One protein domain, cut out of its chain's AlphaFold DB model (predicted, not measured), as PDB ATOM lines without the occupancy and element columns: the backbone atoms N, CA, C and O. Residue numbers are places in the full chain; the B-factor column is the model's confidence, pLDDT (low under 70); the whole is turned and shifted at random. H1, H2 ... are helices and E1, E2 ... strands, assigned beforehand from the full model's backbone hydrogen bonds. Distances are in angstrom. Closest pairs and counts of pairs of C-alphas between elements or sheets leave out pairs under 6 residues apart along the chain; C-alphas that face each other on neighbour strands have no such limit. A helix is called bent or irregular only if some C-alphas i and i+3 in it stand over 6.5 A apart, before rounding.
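What this domain is: This is residues 418 to 553 of the 718 residues of an uncharacterized protein of Sorangium cellulosum (UniProt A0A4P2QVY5). A strongly twisted sheet has E1, E9, E7 and E3 side by side, with E4 and E5 along the other side of E3; a small ribbon of two strands, E2 and E6, stands loosely over part of one face. H1 is near one end of the sheet, and H2, H3 and E8 are near the opposite end. The printed part has 136 residues, with three named helices and nine named strands in the order E1 H1 E2 E3 E4 E5 E6 E7 E8 H2 H3 E9. The six-stranded sheet is branched and mixed, E2 and E6 are antiparallel, and the class is mixed, helices and strands. The whole is compact, with a radius of gyration of the C-alphas of 16.0 A and spans of 46 by 39 by 24 A.

Where its parts are: E1, residues 420 to 426, begins at C-alpha 420 (-42.021, -138.791, 86.872) and is 16.0 A long. H1 is residues 428 to 432 and E2 437 to 440. E3, residues 452 to 465, is 31.8 A long and bends by 100 degrees at residue 462. E4 is 468 to 471, E5 477 to 480 and E6 486 to 488. E7, residues 501 to 508, is 23.2 A long; E8 is 517 to 519. H2, residues 523 to 532, is 14.5 A long and only just irregular, with C-alphas 525 and 528 6.9 A apart. H3 is 538 to 541. E9, residues 543 to 552, is 25.7 A long, bends by 56 degrees at residue 546 and ends at C-alpha 552 (-27.696, -130.146, 93.765).

How they stand to each other: E1 and E9 are parallel, with N 424 and O 549 2.8 A apart. On the other side of E9 is antiparallel E7, with N 504 and O 548 3.0 A apart. E3 is antiparallel to E7, with N 457 and O 505 3.0 A apart. On the other side of E3 are E5, with N 454 and O 478 2.9 A apart, and E4, with N 460 and O 470 2.8 A apart; E3 and E4 form a hairpin. E2 and E6 have N 438 and O 487 2.9 A apart. E8 pairs with no named strand; its closest C-alphas with E3 are those of Leu 452 and Val 517, 4.8 A. H3 only grazes the branched sheet with residues 539 to 541. H2 is close to H3 but not clearly touching, the closest C-alphas being those of Val 526 and Ala 541, 6.7 A. In H1 every O i to N i+4 pair is within hydrogen-bond range, in H2 4 of 6, and H3 is too short for one.

The domain as a whole: The C-alphas farthest apart, of Ser 532 and Val 553, are 47.4 A apart. The printed part has no cut; the links E2 to E3 and E6 to E7 are long. Mean pLDDT of the printed part is 75.6, and 40 residues are under 70, among them 442 to 450 and 520 to 538.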
ATOM      1  N   PRO A 418     -36.926-142.455  88.541       78.19
ATOM      2  CA  PRO A 418     -37.852-142.139  87.452       78.19
ATOM      3  C   PRO A 418     -37.980-140.626  87.203       78.19
ATOM      4  O   PRO A 418     -37.948-139.816  88.128       78.19
ATOM      5  N   LEU A 419     -38.196-140.237  85.945       76.12
ATOM      6  CA  LEU A 419     -38.421-138.853  85.491       76.12
ATOM      7  C   LEU A 419     -39.916-138.461  85.570       76.12
ATOM      8  O   LEU A 419     -40.468-137.828  84.668       76.12
ATOM      9  N   ALA A 420     -40.570-138.845  86.671       73.00
ATOM     10  CA  ALA A 420     -42.021-138.791  86.872       73.00
ATOM     11  C   ALA A 420     -42.529-137.446  87.445       73.00
ATOM     12  O   ALA A 420     -43.339-137.420  88.367       73.00
ATOM     13  N   HIS A 421     -42.016-136.316  86.942       67.88
ATOM     14  CA  HIS A 421     -42.307-134.951  87.424       67.88
ATOM     15  C   HIS A 421     -42.008-134.702  88.920       67.88
ATOM     16  O   HIS A 421     -42.510-133.743  89.504       67.88
ATOM     17  N   GLY A 422     -41.170-135.543  89.533       72.19
ATOM     18  CA  GLY A 422     -40.763-135.431  90.935       72.19
ATOM     19  C   GLY A 422     -39.558-134.513  91.170       72.19
ATOM     20  O   GLY A 422     -39.082-133.820  90.267       72.19
ATOM     21  N   ALA A 423     -39.035-134.567  92.395       76.25
ATOM     22  CA  ALA A 423     -37.762-133.968  92.781       76.25
ATOM     23  C   ALA A 423     -36.776-135.057  93.233       76.25
ATOM     24  O   ALA A 423     -37.172-136.025  93.881       76.25
ATOM     25  N   VAL A 424     -35.496-134.893  92.902       78.12
ATOM     26  CA  VAL A 424     -34.392-135.779  93.301       78.12
ATOM     27  C   VAL A 424     -33.226-134.959  93.834       78.12
ATOM     28  O   VAL A 424     -33.013-133.818  93.418       78.12
ATOM     29  N   VAL A 425     -32.454-135.559  94.736       75.44
ATOM     30  CA  VAL A 425     -31.245-134.959  95.295       75.44
ATOM     31  C   VAL A 425     -30.032-135.667  94.696       75.44
ATOM     32  O   VAL A 425     -29.980-136.899  94.650       75.44
ATOM     33  N   ILE A 426     -29.086-134.893  94.167       77.69
ATOM     34  CA  ILE A 426     -27.881-135.404  93.499       77.69
ATOM     35  C   ILE A 426     -26.687-134.628  94.038       77.69
ATOM     36  O   ILE A 426     -26.761-133.406  94.172       77.69
ATOM     37  N   SER A 427     -25.576-135.310  94.317       75.44
ATOM     38  CA  SER A 427     -24.338-134.599  94.632       75.44
ATOM     39  C   SER A 427     -23.821-133.819  93.403       75.44
ATOM     40  O   SER A 427     -24.154-134.160  92.261       75.44
ATOM     41  N   PRO A 428     -22.975-132.788  93.579       76.94
ATOM     42  CA  PRO A 428     -22.447-132.030  92.447       76.94
ATOM     43  C   PRO A 428     -21.480-132.853  91.577       76.94
ATOM     44  O   PRO A 428     -21.308-132.556  90.392       76.94
ATOM     45  N   SER A 429     -20.825-133.876  92.145       79.19
ATOM     46  CA  SER A 429     -19.694-134.565  91.514       79.19
ATOM     47  C   SER A 429     -20.078-135.318  90.223       79.19
ATOM     48  O   SER A 429     -19.420-135.090  89.206       79.19
ATOM     49  N   PRO A 430     -21.141-136.152  90.164       79.62
ATOM     50  CA  PRO A 430     -21.523-136.856  88.937       79.62
ATOM     51  C   PRO A 430     -21.950-135.937  87.793       79.62
ATOM     52  O   PRO A 430     -21.733-136.284  86.633       79.62
ATOM     53  N   LEU A 431     -22.543-134.781  88.111       80.56
ATOM     54  CA  LEU A 431     -22.964-133.781  87.128       80.56
ATOM     55  C   LEU A 431     -21.749-133.054  86.532       80.56
ATOM     56  O   LEU A 431     -21.645-132.927  85.314       80.56
ATOM     57  N   ARG A 432     -20.774-132.672  87.366       82.12
ATOM     58  CA  ARG A 432     -19.490-132.101  86.913       82.12
ATOM     59  C   ARG A 432     -18.646-133.091  86.105       82.12
ATOM     60  O   ARG A 432     -17.942-132.685  85.192       82.12
ATOM     61  N   LEU A 433     -18.718-134.384  86.423       83.38
ATOM     62  CA  LEU A 433     -17.954-135.439  85.741       83.38
ATOM     63  C   LEU A 433     -18.646-136.015  84.491       83.38
ATOM     64  O   LEU A 433     -18.030-136.809  83.785       83.38
ATOM     65  N   GLY A 434     -19.909-135.665  84.213       83.31
ATOM     66  CA  GLY A 434     -20.678-136.269  83.113       83.31
ATOM     67  C   GLY A 434     -21.007-137.756  83.329       83.31
ATOM     68  O   GLY A 434     -21.202-138.508  82.377       83.31
ATOM     69  N   ASN A 435     -21.050-138.211  84.588       85.12
ATOM     70  CA  ASN A 435     -21.359-139.605  84.946       85.12
ATOM     71  C   ASN A 435     -22.866-139.917  84.872       85.12
ATOM     72  O   ASN A 435     -23.264-141.085  84.815       85.12
ATOM     73  N   CYS A 436     -23.702-138.878  84.890       85.56
ATOM     74  CA  CYS A 436     -25.146-138.998  84.759       85.56
ATOM     75  C   CYS A 436     -25.558-139.427  83.347       85.56
ATOM     76  O   CYS A 436     -25.064-138.914  82.350       85.56
ATOM     77  N   ARG A 437     -26.521-140.343  83.261       87.31
ATOM     78  CA  ARG A 437     -27.153-140.810  82.023       87.31
ATOM     79  C   ARG A 437     -28.662-140.900  82.212       87.31
ATOM     80  O   ARG A 437     -29.128-141.312  83.273       87.31
ATOM     81  N   ILE A 438     -29.432-140.567  81.182       87.00
ATOM     82  CA  ILE A 438     -30.858-140.910  81.133       87.00
ATOM     83  C   ILE A 438     -31.022-142.209  80.351       87.00
ATOM     84  O   ILE A 438     -30.325-142.466  79.369       87.00
ATOM     85  N   ARG A 439     -31.944-143.047  80.813       85.94
ATOM     86  CA  ARG A 439     -32.229-144.380  80.299       85.94
ATOM     87  C   ARG A 439     -33.714-144.474  79.972       85.94
ATOM     88  O   ARG A 439     -34.546-144.235  80.844       85.94
ATOM     89  N   LEU A 440     -34.050-144.854  78.740       80.75
ATOM     90  CA  LEU A 440     -35.423-145.178  78.351       80.75
ATOM     91  C   LEU A 440     -35.660-146.676  78.580       80.75
ATOM     92  O   LEU A 440     -35.441-147.525  77.708       80.75
ATOM     93  N   THR A 441     -36.068-147.011  79.799       70.00
ATOM     94  CA  THR A 441     -36.489-148.364  80.154       70.00
ATOM     95  C   THR A 441     -37.711-148.775  79.319       70.00
ATOM     96  O   THR A 441     -38.478-147.943  78.848       70.00
ATOM     97  N   GLY A 442     -37.808-150.065  78.982       60.91
ATOM     98  CA  GLY A 442     -38.756-150.573  77.978       60.91
ATOM     99  C   GLY A 442     -38.177-150.750  76.563       60.91
ATOM    100  O   GLY A 442     -38.641-151.639  75.841       60.91
ATOM    101  N   GLN A 443     -37.105-150.033  76.188       57.47
ATOM    102  CA  GLN A 443     -36.406-150.251  74.905       57.47
ATOM    103  C   GLN A 443     -35.601-151.552  74.826       57.47
ATOM    104  O   GLN A 443     -35.308-152.037  73.735       57.47
ATOM    105  N   THR A 444     -35.327-152.196  75.961       48.72
ATOM    106  CA  THR A 444     -34.597-153.476  76.061       48.72
ATOM    107  C   THR A 444     -35.273-154.663  75.354       48.72
ATOM    108  O   THR A 444     -34.739-155.768  75.362       48.72
ATOM    109  N   LYS A 445     -36.444-154.452  74.736       52.25
ATOM    110  CA  LYS A 445     -37.174-155.422  73.907       52.25
ATOM    111  C   LYS A 445     -37.170-155.077  72.405       52.25
ATOM    112  O   LYS A 445     -37.985-155.639  71.682       52.25
ATOM    113  N   HIS A 446     -36.322-154.143  71.952       56.62
ATOM    114  CA  HIS A 446     -36.242-153.662  70.559       56.62
ATOM    115  C   HIS A 446     -37.610-153.258  69.974       56.62
ATOM    116  O   HIS A 446     -37.971-153.626  68.859       56.62
ATOM    117  N   ARG A 447     -38.415-152.539  70.771       58.03
ATOM    118  CA  ARG A 447     -39.773-152.118  70.383       58.03
ATOM    119  C   ARG A 447     -39.773-150.959  69.390       58.03
ATOM    120  O   ARG A 447     -40.699-150.853  68.592       58.03
ATOM    121  N   LEU A 448     -38.761-150.094  69.444       61.16
ATOM    122  CA  LEU A 448     -38.513-149.097  68.409       61.16
ATOM    123  C   LEU A 448     -37.911-149.795  67.180       61.16
ATOM    124  O   LEU A 448     -36.966-150.566  67.323       61.16
ATOM    125  N   VAL A 449     -38.434-149.511  65.985       63.75
ATOM    126  CA  VAL A 449     -37.941-150.085  64.711       63.75
ATOM    127  C   VAL A 449     -37.164-149.052  63.877       63.75
ATOM    128  O   VAL A 449     -36.358-149.409  63.022       63.75
ATOM    129  N   ALA A 450     -37.347-147.762  64.163       68.56
ATOM    130  CA  ALA A 450     -36.645-146.639  63.542       68.56
ATOM    131  C   ALA A 450     -36.317-145.570  64.608       68.56
ATOM    132  O   ALA A 450     -36.835-145.674  65.716       68.56
ATOM    133  N   PRO A 451     -35.463-144.566  64.338       75.62
ATOM    134  CA  PRO A 451     -35.058-143.598  65.359       75.62
ATOM    135  C   PRO A 451     -36.186-142.663  65.831       75.62
ATOM    136  O   PRO A 451     -36.915-142.113  65.008       75.62
ATOM    137  N   LEU A 452     -36.280-142.427  67.140       81.88
ATOM    138  CA  LEU A 452     -37.133-141.421  67.781       81.88
ATOM    139  C   LEU A 452     -36.250-140.264  68.256       81.88
ATOM    140  O   LEU A 452     -35.273-140.491  68.967       81.88
ATOM    141  N   ALA A 453     -36.602-139.036  67.880       86.88
ATOM    142  CA  ALA A 453     -35.924-137.844  68.368       86.88
ATOM    143  C   ALA A 453     -36.606-137.320  69.639       86.88
ATOM    144  O   ALA A 453     -37.820-137.099  69.675       86.88
ATOM    145  N   LEU A 454     -35.802-137.121  70.675       87.62
ATOM    146  CA  LEU A 454     -36.155-136.427  71.905       87.62
ATOM    147  C   LEU A 454     -35.248-135.199  72.030       87.62
ATOM    148  O   LEU A 454     -34.118-135.212  71.552       87.62
ATOM    149  N   HIS A 455     -35.721-134.152  72.686       89.19
ATOM    150  CA  HIS A 455     -34.924-132.975  73.008       89.19
ATOM    151  C   HIS A 455     -34.856-132.827  74.526       89.19
ATOM    152  O   HIS A 455     -35.878-132.918  75.203       89.19
ATOM    153  N   VAL A 456     -33.660-132.636  75.074       89.75
ATOM    154  CA  VAL A 456     -33.426-132.577  76.516       89.75
ATOM    155  C   VAL A 456     -32.856-131.228  76.894       89.75
ATOM    156  O   VAL A 456     -31.738-130.905  76.520       89.75
ATOM    157  N   SER A 457     -33.605-130.480  77.697       89.38
ATOM    158  CA  SER A 457     -33.120-129.246  78.309       89.38
ATOM    159  C   SER A 457     -32.651-129.543  79.731       89.38
ATOM    160  O   SER A 457     -33.393-130.156  80.514       89.38
ATOM    161  N   LEU A 458     -31.478-129.038  80.104       89.00
ATOM    162  CA  LEU A 458     -31.081-128.903  81.502       89.00
ATOM    163  C   LEU A 458     -31.001-127.413  81.825       89.00
ATOM    164  O   LEU A 458     -30.128-126.719  81.318       89.00
ATOM    165  N   THR A 459     -31.914-126.920  82.658       89.06
ATOM    166  CA  THR A 459     -32.013-125.490  82.991       89.06
ATOM    167  C   THR A 459     -31.722-125.250  84.466       89.06
ATOM    168  O   THR A 459     -32.212-125.981  85.325       89.06
ATOM    169  N   ARG A 460     -30.933-124.223  84.784       87.12
ATOM    170  CA  ARG A 460     -30.751-123.698  86.139       87.12
ATOM    171  C   ARG A 460     -31.932-122.781  86.465       87.12
ATOM    172  O   ARG A 460     -32.284-121.915  85.671       87.12
ATOM    173  N   THR A 461     -32.561-123.007  87.614       83.69
ATOM    174  CA  THR A 461     -33.825-122.363  88.029       83.69
ATOM    175  C   THR A 461     -33.677-121.461  89.254       83.69
ATOM    176  O   THR A 461     -34.586-120.699  89.561       83.69
ATOM    177  N   ASP A 462     -32.540-121.522  89.953       81.12
ATOM    178  CA  ASP A 462     -32.177-120.619  91.055       81.12
ATOM    179  C   ASP A 462     -31.506-119.315  90.592       81.12
ATOM    180  O   ASP A 462     -31.509-118.339  91.337       81.12
ATOM    181  N   GLN A 463     -30.958-119.279  89.374       80.50
ATOM    182  CA  GLN A 463     -30.386-118.078  88.764       80.50
ATOM    183  C   GLN A 463     -31.025-117.810  87.402       80.50
ATOM    184  O   GLN A 463     -31.241-118.730  86.613       80.50
ATOM    185  N   MET A 464     -31.285-116.531  87.127       78.38
ATOM    186  CA  MET A 464     -31.881-116.046  85.883       78.38
ATOM    187  C   MET A 464     -30.872-115.130  85.183       78.38
ATOM    188  O   MET A 464     -30.395-114.170  85.787       78.38
ATOM    189  N   ARG A 465     -30.562-115.384  83.908       77.00
ATOM    190  CA  ARG A 465     -29.694-114.516  83.090       77.00
ATOM    191  C   ARG A 465     -30.583-113.799  82.077       77.00
ATOM    192  O   ARG A 465     -31.226-114.441  81.257       77.00
ATOM    193  N   GLY A 466     -30.681-112.472  82.181       75.75
ATOM    194  CA  GLY A 466     -31.552-111.671  81.308       75.75
ATOM    195  C   GLY A 466     -33.056-111.945  81.470       75.75
ATOM    196  O   GLY A 466     -33.807-111.763  80.520       75.75
ATOM    197  N   GLY A 467     -33.502-112.406  82.645       74.69
ATOM    198  CA  GLY A 467     -34.919-112.699  82.910       74.69
ATOM    199  C   GLY A 467     -35.401-114.085  82.462       74.69
ATOM    200  O   GLY A 467     -36.580-114.386  82.635       74.69
ATOM    201  N   ALA A 468     -34.513-114.949  81.960       75.38
ATOM    202  CA  ALA A 468     -34.805-116.347  81.632       75.38
ATOM    203  C   ALA A 468     -33.954-117.329  82.473       75.38
ATOM    204  O   ALA A 468     -32.854-116.958  82.905       75.38
ATOM    205  N   PRO A 469     -34.423-118.576  82.702       77.81
ATOM    206  CA  PRO A 469     -33.612-119.641  83.296       77.81
ATOM    207  C   PRO A 469     -32.357-119.909  82.459       77.81
ATOM    208  O   PRO A 469     -32.423-119.900  81.230       77.81
ATOM    209  N   ILE A 470     -31.217-120.168  83.101       82.50
ATOM    210  CA  ILE A 470     -29.959-120.412  82.378       82.50
ATOM    211  C   ILE A 470     -29.971-121.837  81.825       82.50
ATOM    212  O   ILE A 470     -30.013-122.799  82.592       82.50
ATOM    213  N   GLU A 471     -29.911-121.997  80.507       81.62
ATOM    214  CA  GLU A 471     -29.773-123.314  79.885       81.62
ATOM    215  C   GLU A 471     -28.313-123.786  79.922       81.62
ATOM    216  O   GLU A 471     -27.411-123.130  79.405       81.62
ATOM    217  N   LEU A 472     -28.088-124.935  80.561       82.50
ATOM    218  CA  LEU A 472     -26.779-125.567  80.748       82.50
ATOM    219  C   LEU A 472     -26.455-126.597  79.652       82.50
ATOM    220  O   LEU A 472     -25.374-127.179  79.656       82.50
ATOM    221  N   LEU A 473     -27.394-126.865  78.738       82.31
ATOM    222  CA  LEU A 473     -27.270-127.881  77.692       82.31
ATOM    223  C   LEU A 473     -27.778-127.330  76.353       82.31
ATOM    224  O   LEU A 473     -28.951-127.470  76.031       82.31
ATOM    225  N   GLN A 474     -26.883-126.708  75.581       68.06
ATOM    226  CA  GLN A 474     -27.236-126.011  74.334       68.06
ATOM    227  C   GLN A 474     -27.610-126.975  73.186       68.06
ATOM    228  O   GLN A 474     -28.565-126.725  72.459       68.06
ATOM    229  N   ASP A 475     -26.926-128.121  73.066       68.00
ATOM    230  CA  ASP A 475     -27.162-129.133  72.017       68.00
ATOM    231  C   ASP A 475     -27.843-130.404  72.566       68.00
ATOM    232  O   ASP A 475     -27.377-131.534  72.414       68.00
ATOM    233  N   GLY A 476     -28.982-130.231  73.238       72.44
ATOM    234  CA  GLY A 476     -29.694-131.293  73.961       72.44
ATOM    235  C   GLY A 476     -30.432-132.360  73.134       72.44
ATOM    236  O   GLY A 476     -31.261-133.084  73.684       72.44
ATOM    237  N   THR A 477     -30.219-132.470  71.820       80.75
ATOM    238  CA  THR A 477     -31.037-133.354  70.961       80.75
ATOM    239  C   THR A 477     -30.536-134.799  70.971       80.75
ATOM    240  O   THR A 477     -29.392-135.085  70.624       80.75
ATOM    241  N   TRP A 478     -31.407-135.737  71.343       84.44
ATOM    242  CA  TRP A 478     -31.096-137.153  71.529       84.44
ATOM    243  C   TRP A 478     -31.858-138.048  70.565       84.44
ATOM    244  O   TRP A 478     -33.081-137.982  70.445       84.44
ATOM    245  N   ILE A 479     -31.128-138.964  69.933       81.94
ATOM    246  CA  ILE A 479     -31.687-139.912  68.974       81.94
ATOM    247  C   ILE A 479     -31.746-141.300  69.608       81.94
ATOM    248  O   ILE A 479     -30.757-142.037  69.666       81.94
ATOM    249  N   VAL A 480     -32.938-141.658  70.086       77.00
ATOM    250  CA  VAL A 480     -33.256-142.994  70.593       77.00
ATOM    251  C   VAL A 480     -33.341-143.944  69.407       77.00
ATOM    252  O   VAL A 480     -34.170-143.763  68.518       77.00
ATOM    253  N   THR A 481     -32.487-144.963  69.372       74.44
ATOM    254  CA  THR A 481     -32.464-145.965  68.295       74.44
ATOM    255  C   THR A 481     -32.840-147.346  68.842       74.44
ATOM    256  O   THR A 481     -32.818-147.547  70.056       74.44
ATOM    257  N   PRO A 482     -33.131-148.344  67.985       62.97
ATOM    258  CA  PRO A 482     -33.424-149.708  68.435       62.97
ATOM    259  C   PRO A 482     -32.309-150.362  69.274       62.97
ATOM    260  O   PRO A 482     -32.563-151.365  69.942       62.97
ATOM    261  N   SER A 483     -31.082-149.828  69.228       66.00
ATOM    262  CA  SER A 483     -29.906-150.301  69.970       66.00
ATOM    263  C   SER A 483     -29.381-149.318  71.028       66.00
ATOM    264  O   SER A 483     -28.558-149.727  71.846       66.00
ATOM    265  N   SER A 484     -29.844-148.060  71.060       72.12
ATOM    266  CA  SER A 484     -29.449-147.053  72.058       72.12
ATOM    267  C   SER A 484     -30.621-146.684  72.971       72.12
ATOM    268  O   SER A 484     -31.591-146.051  72.559       72.12
ATOM    269  N   ALA A 485     -30.502-147.071  74.241       70.81
ATOM    270  CA  ALA A 485     -31.479-146.778  75.289       70.81
ATOM    271  C   ALA A 485     -30.896-145.944  76.443       70.81
ATOM    272  O   ALA A 485     -31.614-145.676  77.402       70.81
ATOM    273  N   GLU A 486     -29.617-145.562  76.372       82.38
ATOM    274  CA  GLU A 486     -28.888-144.834  77.416       82.38
ATOM    275  C   GLU A 486     -28.117-143.673  76.787       82.38
ATOM    276  O   GLU A 486     -27.414-143.870  75.794       82.38
ATOM    277  N   PHE A 487     -28.255-142.481  77.366       84.44
ATOM    278  CA  PHE A 487     -27.701-141.233  76.846       84.44
ATOM    279  C   PHE A 487     -26.957-140.512  77.974       84.44
ATOM    280  O   PHE A 487     -27.602-140.148  78.963       84.44
ATOM    281  N   PRO A 488     -25.622-140.351  77.888       85.62
ATOM    282  CA  PRO A 488     -24.861-139.613  78.887       85.62
ATOM    283  C   PRO A 488     -25.184-138.118  78.804       85.62
ATOM    284  O   PRO A 488     -25.329-137.561  77.715       85.62
ATOM    285  N   LEU A 489     -25.275-137.473  79.961       86.19
ATOM    286  CA  LEU A 489     -25.287-136.022  80.085       86.19
ATOM    287  C   LEU A 489     -23.831-135.527  80.054       86.19
ATOM    288  O   LEU A 489     -22.980-136.135  80.710       86.19
ATOM    289  N   PRO A 490     -23.514-134.459  79.303       85.12
ATOM    290  CA  PRO A 490     -22.163-133.912  79.279       85.12
ATOM    291  C   PRO A 490     -21.768-133.337  80.653       85.12
ATOM    292  O   PRO A 490     -22.645-132.977  81.444       85.12
ATOM    293  N   PRO A 491     -20.458-133.249  80.951       84.38
ATOM    294  CA  PRO A 491     -19.969-132.626  82.175       84.38
ATOM    295  C   PRO A 491     -20.351-131.142  82.229       84.38
ATOM    296  O   PRO A 491     -20.162-130.413  81.257       84.38
ATOM    297  N   LEU A 492     -20.860-130.692  83.377       82.25
ATOM    298  CA  LEU A 492     -21.179-129.283  83.618       82.25
ATOM    299  C   LEU A 492     -19.931-128.558  84.145       82.25
ATOM    300  O   LEU A 492     -19.575-128.724  85.314       82.25
ATOM    301  N   THR A 493     -19.252-127.799  83.280       68.00
ATOM    302  CA  THR A 493     -17.986-127.115  83.611       68.00
ATOM    303  C   THR A 493     -18.174-125.684  84.100       68.00
ATOM    304  O   THR A 493     -17.457-125.262  85.007       68.00
ATOM    305  N   ASP A 494     -19.158-124.968  83.554       56.44
ATOM    306  CA  ASP A 494     -19.287-123.518  83.715       56.44
ATOM    307  C   ASP A 494     -20.523-123.187  84.582       56.44
ATOM    308  O   ASP A 494     -21.591-123.777  84.414       56.44
ATOM    309  N   ASP A 495     -20.383-122.254  85.529       57.06
ATOM    310  CA  ASP A 495     -21.461-121.712  86.380       57.06
ATOM    311  C   ASP A 495     -22.290-122.724  87.218       57.06
ATOM    312  O   ASP A 495     -23.454-122.464  87.539       57.06
ATOM    313  N   PHE A 496     -21.725-123.869  87.630       64.12
ATOM    314  CA  PHE A 496     -22.420-124.851  88.486       64.12
ATOM    315  C   PHE A 496     -21.952-124.836  89.956       64.12
ATOM    316  O   PHE A 496     -21.056-125.584  90.368       64.12
ATOM    317  N   ASP A 497     -22.611-124.001  90.765       63.53
ATOM    318  CA  ASP A 497     -22.483-123.986  92.228       63.53
ATOM    319  C   ASP A 497     -22.994-125.292  92.848       63.53
ATOM    320  O   ASP A 497     -23.982-125.864  92.390       63.53
ATOM    321  N   GLY A 498     -22.381-125.729  93.954       65.12
ATOM    322  CA  GLY A 498     -22.753-126.990  94.609       65.12
ATOM    323  C   GLY A 498     -24.212-127.066  95.088       65.12
ATOM    324  O   GLY A 498     -24.728-128.170  95.232       65.12
ATOM    325  N   ASP A 499     -24.874-125.918  95.271       70.81
ATOM    326  CA  ASP A 499     -26.234-125.779  95.819       70.81
ATOM    327  C   ASP A 499     -27.311-125.394  94.771       70.81
ATOM    328  O   ASP A 499     -28.403-124.934  95.139       70.81
ATOM    329  N   ALA A 500     -27.020-125.544  93.473       78.75
ATOM    330  CA  ALA A 500     -27.914-125.149  92.379       78.75
ATOM    331  C   ALA A 500     -29.232-125.957  92.312       78.75
ATOM    332  O   ALA A 500     -29.306-127.139  92.664       78.75
ATOM    333  N   ARG A 501     -30.294-125.325  91.795       84.19
ATOM    334  CA  ARG A 501     -31.593-125.957  91.523       84.19
ATOM    335  C   ARG A 501     -31.746-126.119  90.022       84.19
ATOM    336  O   ARG A 501     -32.029-125.148  89.320       84.19
ATOM    337  N   LEU A 502     -31.586-127.335  89.516       87.12
ATOM    338  CA  LEU A 502     -31.723-127.616  88.090       87.12
ATOM    339  C   LEU A 502     -33.091-128.233  87.778       87.12
ATOM    340  O   LEU A 502     -33.704-128.898  88.611       87.12
ATOM    341  N   ARG A 503     -33.556-128.067  86.546       89.12
ATOM    342  CA  ARG A 503     -34.692-128.784  85.976       89.12
ATOM    343  C   ARG A 503     -34.213-129.522  84.740       89.12
ATOM    344  O   ARG A 503     -33.850-128.908  83.737       89.12
ATOM    345  N   LEU A 504     -34.238-130.845  84.827       89.62
ATOM    346  CA  LEU A 504     -33.984-131.739  83.709       89.62
ATOM    347  C   LEU A 504     -35.334-132.104  83.093       89.62
ATOM    348  O   LEU A 504     -36.204-132.649  83.775       89.62
ATOM    349  N   ALA A 505     -35.532-131.772  81.822       89.38
ATOM    350  CA  ALA A 505     -36.778-132.018  81.110       89.38
ATOM    351  C   ALA A 505     -36.501-132.682  79.762       89.38
ATOM    352  O   ALA A 505     -35.622-132.257  79.019       89.38
ATOM    353  N   VAL A 506     -37.266-133.734  79.470       89.56
ATOM    354  CA  VAL A 506     -37.209-134.504  78.230       89.56
ATOM    355  C   VAL A 506     -38.486-134.225  77.452       89.56
ATOM    356  O   VAL A 506     -39.588-134.540  77.909       89.56
ATOM    357  N   TYR A 507     -38.332-133.641  76.275       89.19
ATOM    358  CA  TYR A 507     -39.392-133.358  75.323       89.19
ATOM    359  C   TYR A 507     -39.324-134.339  74.151       89.19
ATOM    360  O   TYR A 507     -38.251-134.833  73.802       89.19
ATOM    361  N   SER A 508     -40.453-134.604  73.501       88.12
ATOM    362  CA  SER A 508     -40.446-135.160  72.152       88.12
ATOM    363  C   SER A 508     -40.004-134.074  71.172       88.12
ATOM    364  O   SER A 508     -40.382-132.917  71.334       88.12
ATOM    365  N   ASP A 509     -39.223-134.432  70.150       86.94
ATOM    366  CA  ASP A 509     -38.948-133.536  69.021       86.94
ATOM    367  C   ASP A 509     -39.491-134.172  67.729       86.94
ATOM    368  O   ASP A 509     -38.763-134.816  66.965       86.94
ATOM    369  N   PRO A 510     -40.815-134.082  67.504       79.88
ATOM    370  CA  PRO A 510     -41.478-134.815  66.436       79.88
ATOM    371  C   PRO A 510     -41.302-134.165  65.055       79.88
ATOM    372  O   PRO A 510     -41.702-134.781  64.065       79.88
ATOM    373  N   LEU A 511     -40.689-132.975  64.972       81.12
ATOM    374  CA  LEU A 511     -40.308-132.308  63.721       81.12
ATOM    375  C   LEU A 511     -38.821-132.480  63.369       81.12
ATOM    376  O   LEU A 511     -38.474-132.346  62.197       81.12
ATOM    377  N   SER A 512     -37.959-132.866  64.320       80.50
ATOM    378  CA  SER A 512     -36.536-133.146  64.078       80.50
ATOM    379  C   SER A 512     -36.303-133.985  62.808       80.50
ATOM    380  O   SER A 512     -36.960-135.020  62.631       80.50
ATOM    381  N   PRO A 513     -35.356-133.603  61.926       75.81
ATOM    382  CA  PRO A 513     -35.053-134.342  60.696       75.81
ATOM    383  C   PRO A 513     -34.352-135.685  60.960       75.81
ATOM    384  O   PRO A 513     -34.278-136.536  60.077       75.81
ATOM    385  N   GLN A 514     -33.832-135.888  62.173       78.06
ATOM    386  CA  GLN A 514     -33.166-137.127  62.583       78.06
ATOM    387  C   GLN A 514     -34.159-138.166  63.142       78.06
ATOM    388  O   GLN A 514     -33.854-139.361  63.175       78.06
ATOM    389  N   GLY A 515     -35.360-137.733  63.547       75.94
ATOM    390  CA  GLY A 515     -36.448-138.601  63.991       75.94
ATOM    391  C   GLY A 515     -37.251-139.173  62.819       75.94
ATOM    392  O   GLY A 515     -37.740-138.440  61.967       75.94
ATOM    393  N   LYS A 516     -37.434-140.497  62.800       72.06
ATOM    394  CA  LYS A 516     -38.325-141.230  61.874       72.06
ATOM    395  C   LYS A 516     -39.557-141.815  62.576       72.06
ATOM    396  O   LYS A 516     -40.337-142.547  61.967       72.06
ATOM    397  N   VAL A 517     -39.705-141.520  63.863       69.88
ATOM    398  CA  VAL A 517     -40.774-141.985  64.743       69.88
ATOM    399  C   VAL A 517     -41.365-140.778  65.465       69.88
ATOM    400  O   VAL A 517     -40.618-139.912  65.917       69.88
ATOM    401  N   VAL A 518     -42.690-140.740  65.585       72.12
ATOM    402  CA  VAL A 518     -43.451-139.744  66.353       72.12
ATOM    403  C   VAL A 518     -44.264-140.475  67.422       72.12
ATOM    404  O   VAL A 518     -44.726-141.598  67.207       72.12
ATOM    405  N   LEU A 519     -44.422-139.866  68.595       71.62
ATOM    406  CA  LEU A 519     -45.248-140.436  69.659       71.62
ATOM    407  C   LEU A 519     -46.739-140.317  69.316       71.62
ATOM    408  O   LEU A 519     -47.177-139.337  68.712       71.62
ATOM    409  N   LEU A 520     -47.533-141.308  69.722       69.31
ATOM    410  CA  LEU A 520     -48.954-141.408  69.378       69.31
ATOM    411  C   LEU A 520     -49.763-140.149  69.739       69.31
ATOM    412  O   LEU A 520     -50.571-139.704  68.925       69.31
ATOM    413  N   SER A 521     -49.519-139.532  70.897       69.00
ATOM    414  CA  SER A 521     -50.195-138.285  71.299       69.00
ATOM    415  C   SER A 521     -49.597-136.988  70.719       69.00
ATOM    416  O   SER A 521     -50.193-135.918  70.878       69.00
ATOM    417  N   ASP A 522     -48.478-137.066  69.992       69.12
ATOM    418  CA  ASP A 522     -47.929-135.951  69.204       69.12
ATOM    419  C   ASP A 522     -48.420-135.963  67.751       69.12
ATOM    420  O   ASP A 522     -48.474-134.911  67.114       69.12
ATOM    421  N   ALA A 523     -48.872-137.117  67.244       65.44
ATOM    422  CA  ALA A 523     -49.354-137.289  65.871       65.44
ATOM    423  C   ALA A 523     -50.362-136.205  65.440       65.44
ATOM    424  O   ALA A 523     -50.201-135.588  64.389       65.44
ATOM    425  N   GLY A 524     -51.359-135.910  66.283       63.16
ATOM    426  CA  GLY A 524     -52.383-134.900  65.993       63.16
ATOM    427  C   GLY A 524     -51.876-133.451  65.979       63.16
ATOM    428  O   GLY A 524     -52.459-132.621  65.289       63.16
ATOM    429  N   ARG A 525     -50.789-133.136  66.700       64.94
ATOM    430  CA  ARG A 525     -50.175-131.790  66.718       64.94
ATOM    431  C   ARG A 525     -49.299-131.541  65.492       64.94
ATOM    432  O   ARG A 525     -49.086-130.400  65.105       64.94
ATOM    433  N   VAL A 526     -48.752-132.619  64.935       66.94
ATOM    434  CA  VAL A 526     -47.645-132.591  63.971       66.94
ATOM    435  C   VAL A 526     -48.124-132.911  62.552       66.94
ATOM    436  O   VAL A 526     -47.491-132.496  61.585       66.94
ATOM    437  N   ALA A 527     -49.278-133.572  62.404       61.53
ATOM    438  CA  ALA A 527     -49.882-133.886  61.108       61.53
ATOM    439  C   ALA A 527     -50.151-132.649  60.229       61.53
ATOM    440  O   ALA A 527     -50.018-132.740  59.012       61.53
ATOM    441  N   SER A 528     -50.500-131.494  60.805       58.62
ATOM    442  CA  SER A 528     -50.651-130.241  60.049       58.62
ATOM    443  C   SER A 528     -49.304-129.692  59.576       58.62
ATOM    444  O   SER A 528     -49.156-129.399  58.393       58.62
ATOM    445  N   SER A 529     -48.315-129.605  60.470       61.06
ATOM    446  CA  SER A 529     -46.983-129.054  60.172       61.06
ATOM    447  C   SER A 529     -46.164-129.917  59.208       61.06
ATOM    448  O   SER A 529     -45.360-129.390  58.450       61.06
ATOM    449  N   LEU A 530     -46.369-131.240  59.200       58.09
ATOM    450  CA  LEU A 530     -45.769-132.117  58.186       58.09
ATOM    451  C   LEU A 530     -46.404-131.911  56.804       58.09
ATOM    452  O   LEU A 530     -45.692-131.939  55.808       58.09
ATOM    453  N   ARG A 531     -47.720-131.658  56.743       56.78
ATOM    454  CA  ARG A 531     -48.467-131.453  55.487       56.78
ATOM    455  C   ARG A 531     -48.274-130.066  54.868       56.78
ATOM    456  O   ARG A 531     -48.437-129.927  53.660       56.78
ATOM    457  N   SER A 532     -47.973-129.034  55.660       55.78
ATOM    458  CA  SER A 532     -47.816-127.666  55.139       55.78
ATOM    459  C   SER A 532     -46.482-127.428  54.429       55.78
ATOM    460  O   SER A 532     -46.377-126.472  53.664       55.78
ATOM    461  N   ASN A 533     -45.466-128.269  54.670       54.44
ATOM    462  CA  ASN A 533     -44.084-128.112  54.184       54.44
ATOM    463  C   ASN A 533     -43.399-126.785  54.607       54.44
ATOM    464  O   ASN A 533     -42.249-126.530  54.244       54.44
ATOM    465  N   GLU A 534     -44.083-125.948  55.390       57.03
ATOM    466  CA  GLU A 534     -43.525-124.762  56.025       57.03
ATOM    467  C   GLU A 534     -42.645-125.175  57.215       57.03
ATOM    468  O   GLU A 534     -43.057-126.023  58.015       57.03
ATOM    469  N   PRO A 535     -41.464-124.559  57.398       56.41
ATOM    470  CA  PRO A 535     -40.651-124.752  58.589       56.41
ATOM    471  C   PRO A 535     -41.302-124.038  59.782       56.41
ATOM    472  O   PRO A 535     -40.906-122.940  60.164       56.41
ATOM    473  N   GLY A 536     -42.327-124.657  60.368       60.22
ATOM    474  CA  GLY A 536     -42.873-124.222  61.649       60.22
ATOM    475  C   GLY A 536     -41.832-124.377  62.758       60.22
ATOM    476  O   GLY A 536     -41.080-125.354  62.755       60.22
ATOM    477  N   ASP A 537     -41.809-123.434  63.708       66.44
ATOM    478  CA  ASP A 537     -40.898-123.446  64.862       66.44
ATOM    479  C   ASP A 537     -40.867-124.847  65.511       66.44
ATOM    480  O   ASP A 537     -41.875-125.256  66.105       66.44
ATOM    481  N   PRO A 538     -39.745-125.597  65.443       68.56
ATOM    482  CA  PRO A 538     -39.699-126.978  65.928       68.56
ATOM    483  C   PRO A 538     -40.015-127.054  67.425       68.56
ATOM    484  O   PRO A 538     -40.627-128.009  67.895       68.56
ATOM    485  N   GLU A 539     -39.688-125.989  68.156       73.69
ATOM    486  CA  GLU A 539     -39.932-125.832  69.585       73.69
ATOM    487  C   GLU A 539     -41.423-125.826  69.943       73.69
ATOM    488  O   GLU A 539     -41.804-126.401  70.958       73.69
ATOM    489  N   ARG A 540     -42.295-125.268  69.087       74.81
ATOM    490  CA  ARG A 540     -43.752-125.274  69.319       74.81
ATOM    491  C   ARG A 540     -44.364-126.666  69.183       74.81
ATOM    492  O   ARG A 540     -45.434-126.919  69.733       74.81
ATOM    493  N   ALA A 541     -43.707-127.561  68.445       74.69
ATOM    494  CA  ALA A 541     -44.122-128.952  68.304       74.69
ATOM    495  C   ALA A 541     -43.583-129.858  69.424       74.69
ATOM    496  O   ALA A 541     -44.025-131.004  69.532       74.69
ATOM    497  N   ARG A 542     -42.654-129.372  70.263       86.31
ATOM    498  CA  ARG A 542     -42.112-130.140  71.390       86.31
ATOM    499  C   ARG A 542     -43.159-130.294  72.491       86.31
ATOM    500  O   ARG A 542     -43.715-129.313  72.982       86.31
ATOM    501  N   ARG A 543     -43.397-131.528  72.942       86.00
ATOM    502  CA  ARG A 543     -44.226-131.822  74.123       86.00
ATOM    503  C   ARG A 543     -43.357-132.402  75.226       86.00
ATOM    504  O   ARG A 543     -42.521-133.260  74.968       86.00
ATOM    505  N   LEU A 544     -43.584-131.974  76.467       87.50
ATOM    506  CA  LEU A 544     -42.925-132.557  77.634       87.50
ATOM    507  C   LEU A 544     -43.354-134.025  77.814       87.50
ATOM    508  O   LEU A 544     -44.542-134.305  77.965       87.50
ATOM    509  N   VAL A 545     -42.384-134.941  77.811       85.06
ATOM    510  CA  VAL A 545     -42.583-136.390  78.012       85.06
ATOM    511  C   VAL A 545     -42.280-136.783  79.460       85.06
ATOM    512  O   VAL A 545     -42.960-137.632  80.022       85.06
ATOM    513  N   GLY A 546     -41.287-136.144  80.081       86.56
ATOM    514  CA  GLY A 546     -40.951-136.339  81.491       86.56
ATOM    515  C   GLY A 546     -40.032-135.237  82.005       86.56
ATOM    516  O   GLY A 546     -39.333-134.579  81.232       86.56
ATOM    517  N   SER A 547     -40.021-135.008  83.315       88.75
ATOM    518  CA  SER A 547     -39.090-134.065  83.943       88.75
ATOM    519  C   SER A 547     -38.758-134.463  85.369       88.75
ATOM    520  O   SER A 547     -39.525-135.170  86.014       88.75
ATOM    521  N   VAL A 548     -37.666-133.927  85.897       88.38
ATOM    522  CA  VAL A 548     -37.361-133.980  87.326       88.38
ATOM    523  C   VAL A 548     -36.694-132.676  87.766       88.38
ATOM    524  O   VAL A 548     -35.876-132.103  87.040       88.38
ATOM    525  N   ALA A 549     -37.070-132.187  88.945       86.81
ATOM    526  CA  ALA A 549     -36.329-131.142  89.635       86.81
ATOM    527  C   ALA A 549     -35.113-131.778  90.322       86.81
ATOM    528  O   ALA A 549     -35.249-132.736  91.076       86.81
ATOM    529  N   ILE A 550     -33.922-131.265  90.044       84.56
ATOM    530  CA  ILE A 550     -32.663-131.721  90.623       84.56
ATOM    531  C   ILE A 550     -32.220-130.679  91.640       84.56
ATOM    532  O   ILE A 550     -31.894-129.543  91.289       84.56
ATOM    533  N   HIS A 551     -32.165-131.080  92.901       81.69
ATOM    534  CA  HIS A 551     -31.474-130.323  93.930       81.69
ATOM    535  C   HIS A 551     -30.029-130.811  93.991       81.69
ATOM    536  O   HIS A 551     -29.759-131.905  94.489       81.69
ATOM    537  N   SER A 552     -29.113-129.998  93.460       78.75
ATOM    538  CA  SER A 552     -27.696-130.146  93.765       78.75
ATOM    539  C   SER A 552     -27.479-129.672  95.196       78.75
ATOM    540  O   SER A 552     -27.888-128.562  95.545       78.75
ATOM    541  N   VAL A 553     -26.874-130.525  96.015       72.75
ATOM    542  CA  VAL A 553     -26.327-130.201  97.340       72.75
ATOM    543  C   VAL A 553     -25.143-131.136  97.598       72.75
ATOM    544  O   VAL A 553     -25.173-132.284  97.148       72.75
TER     545      VAL A 553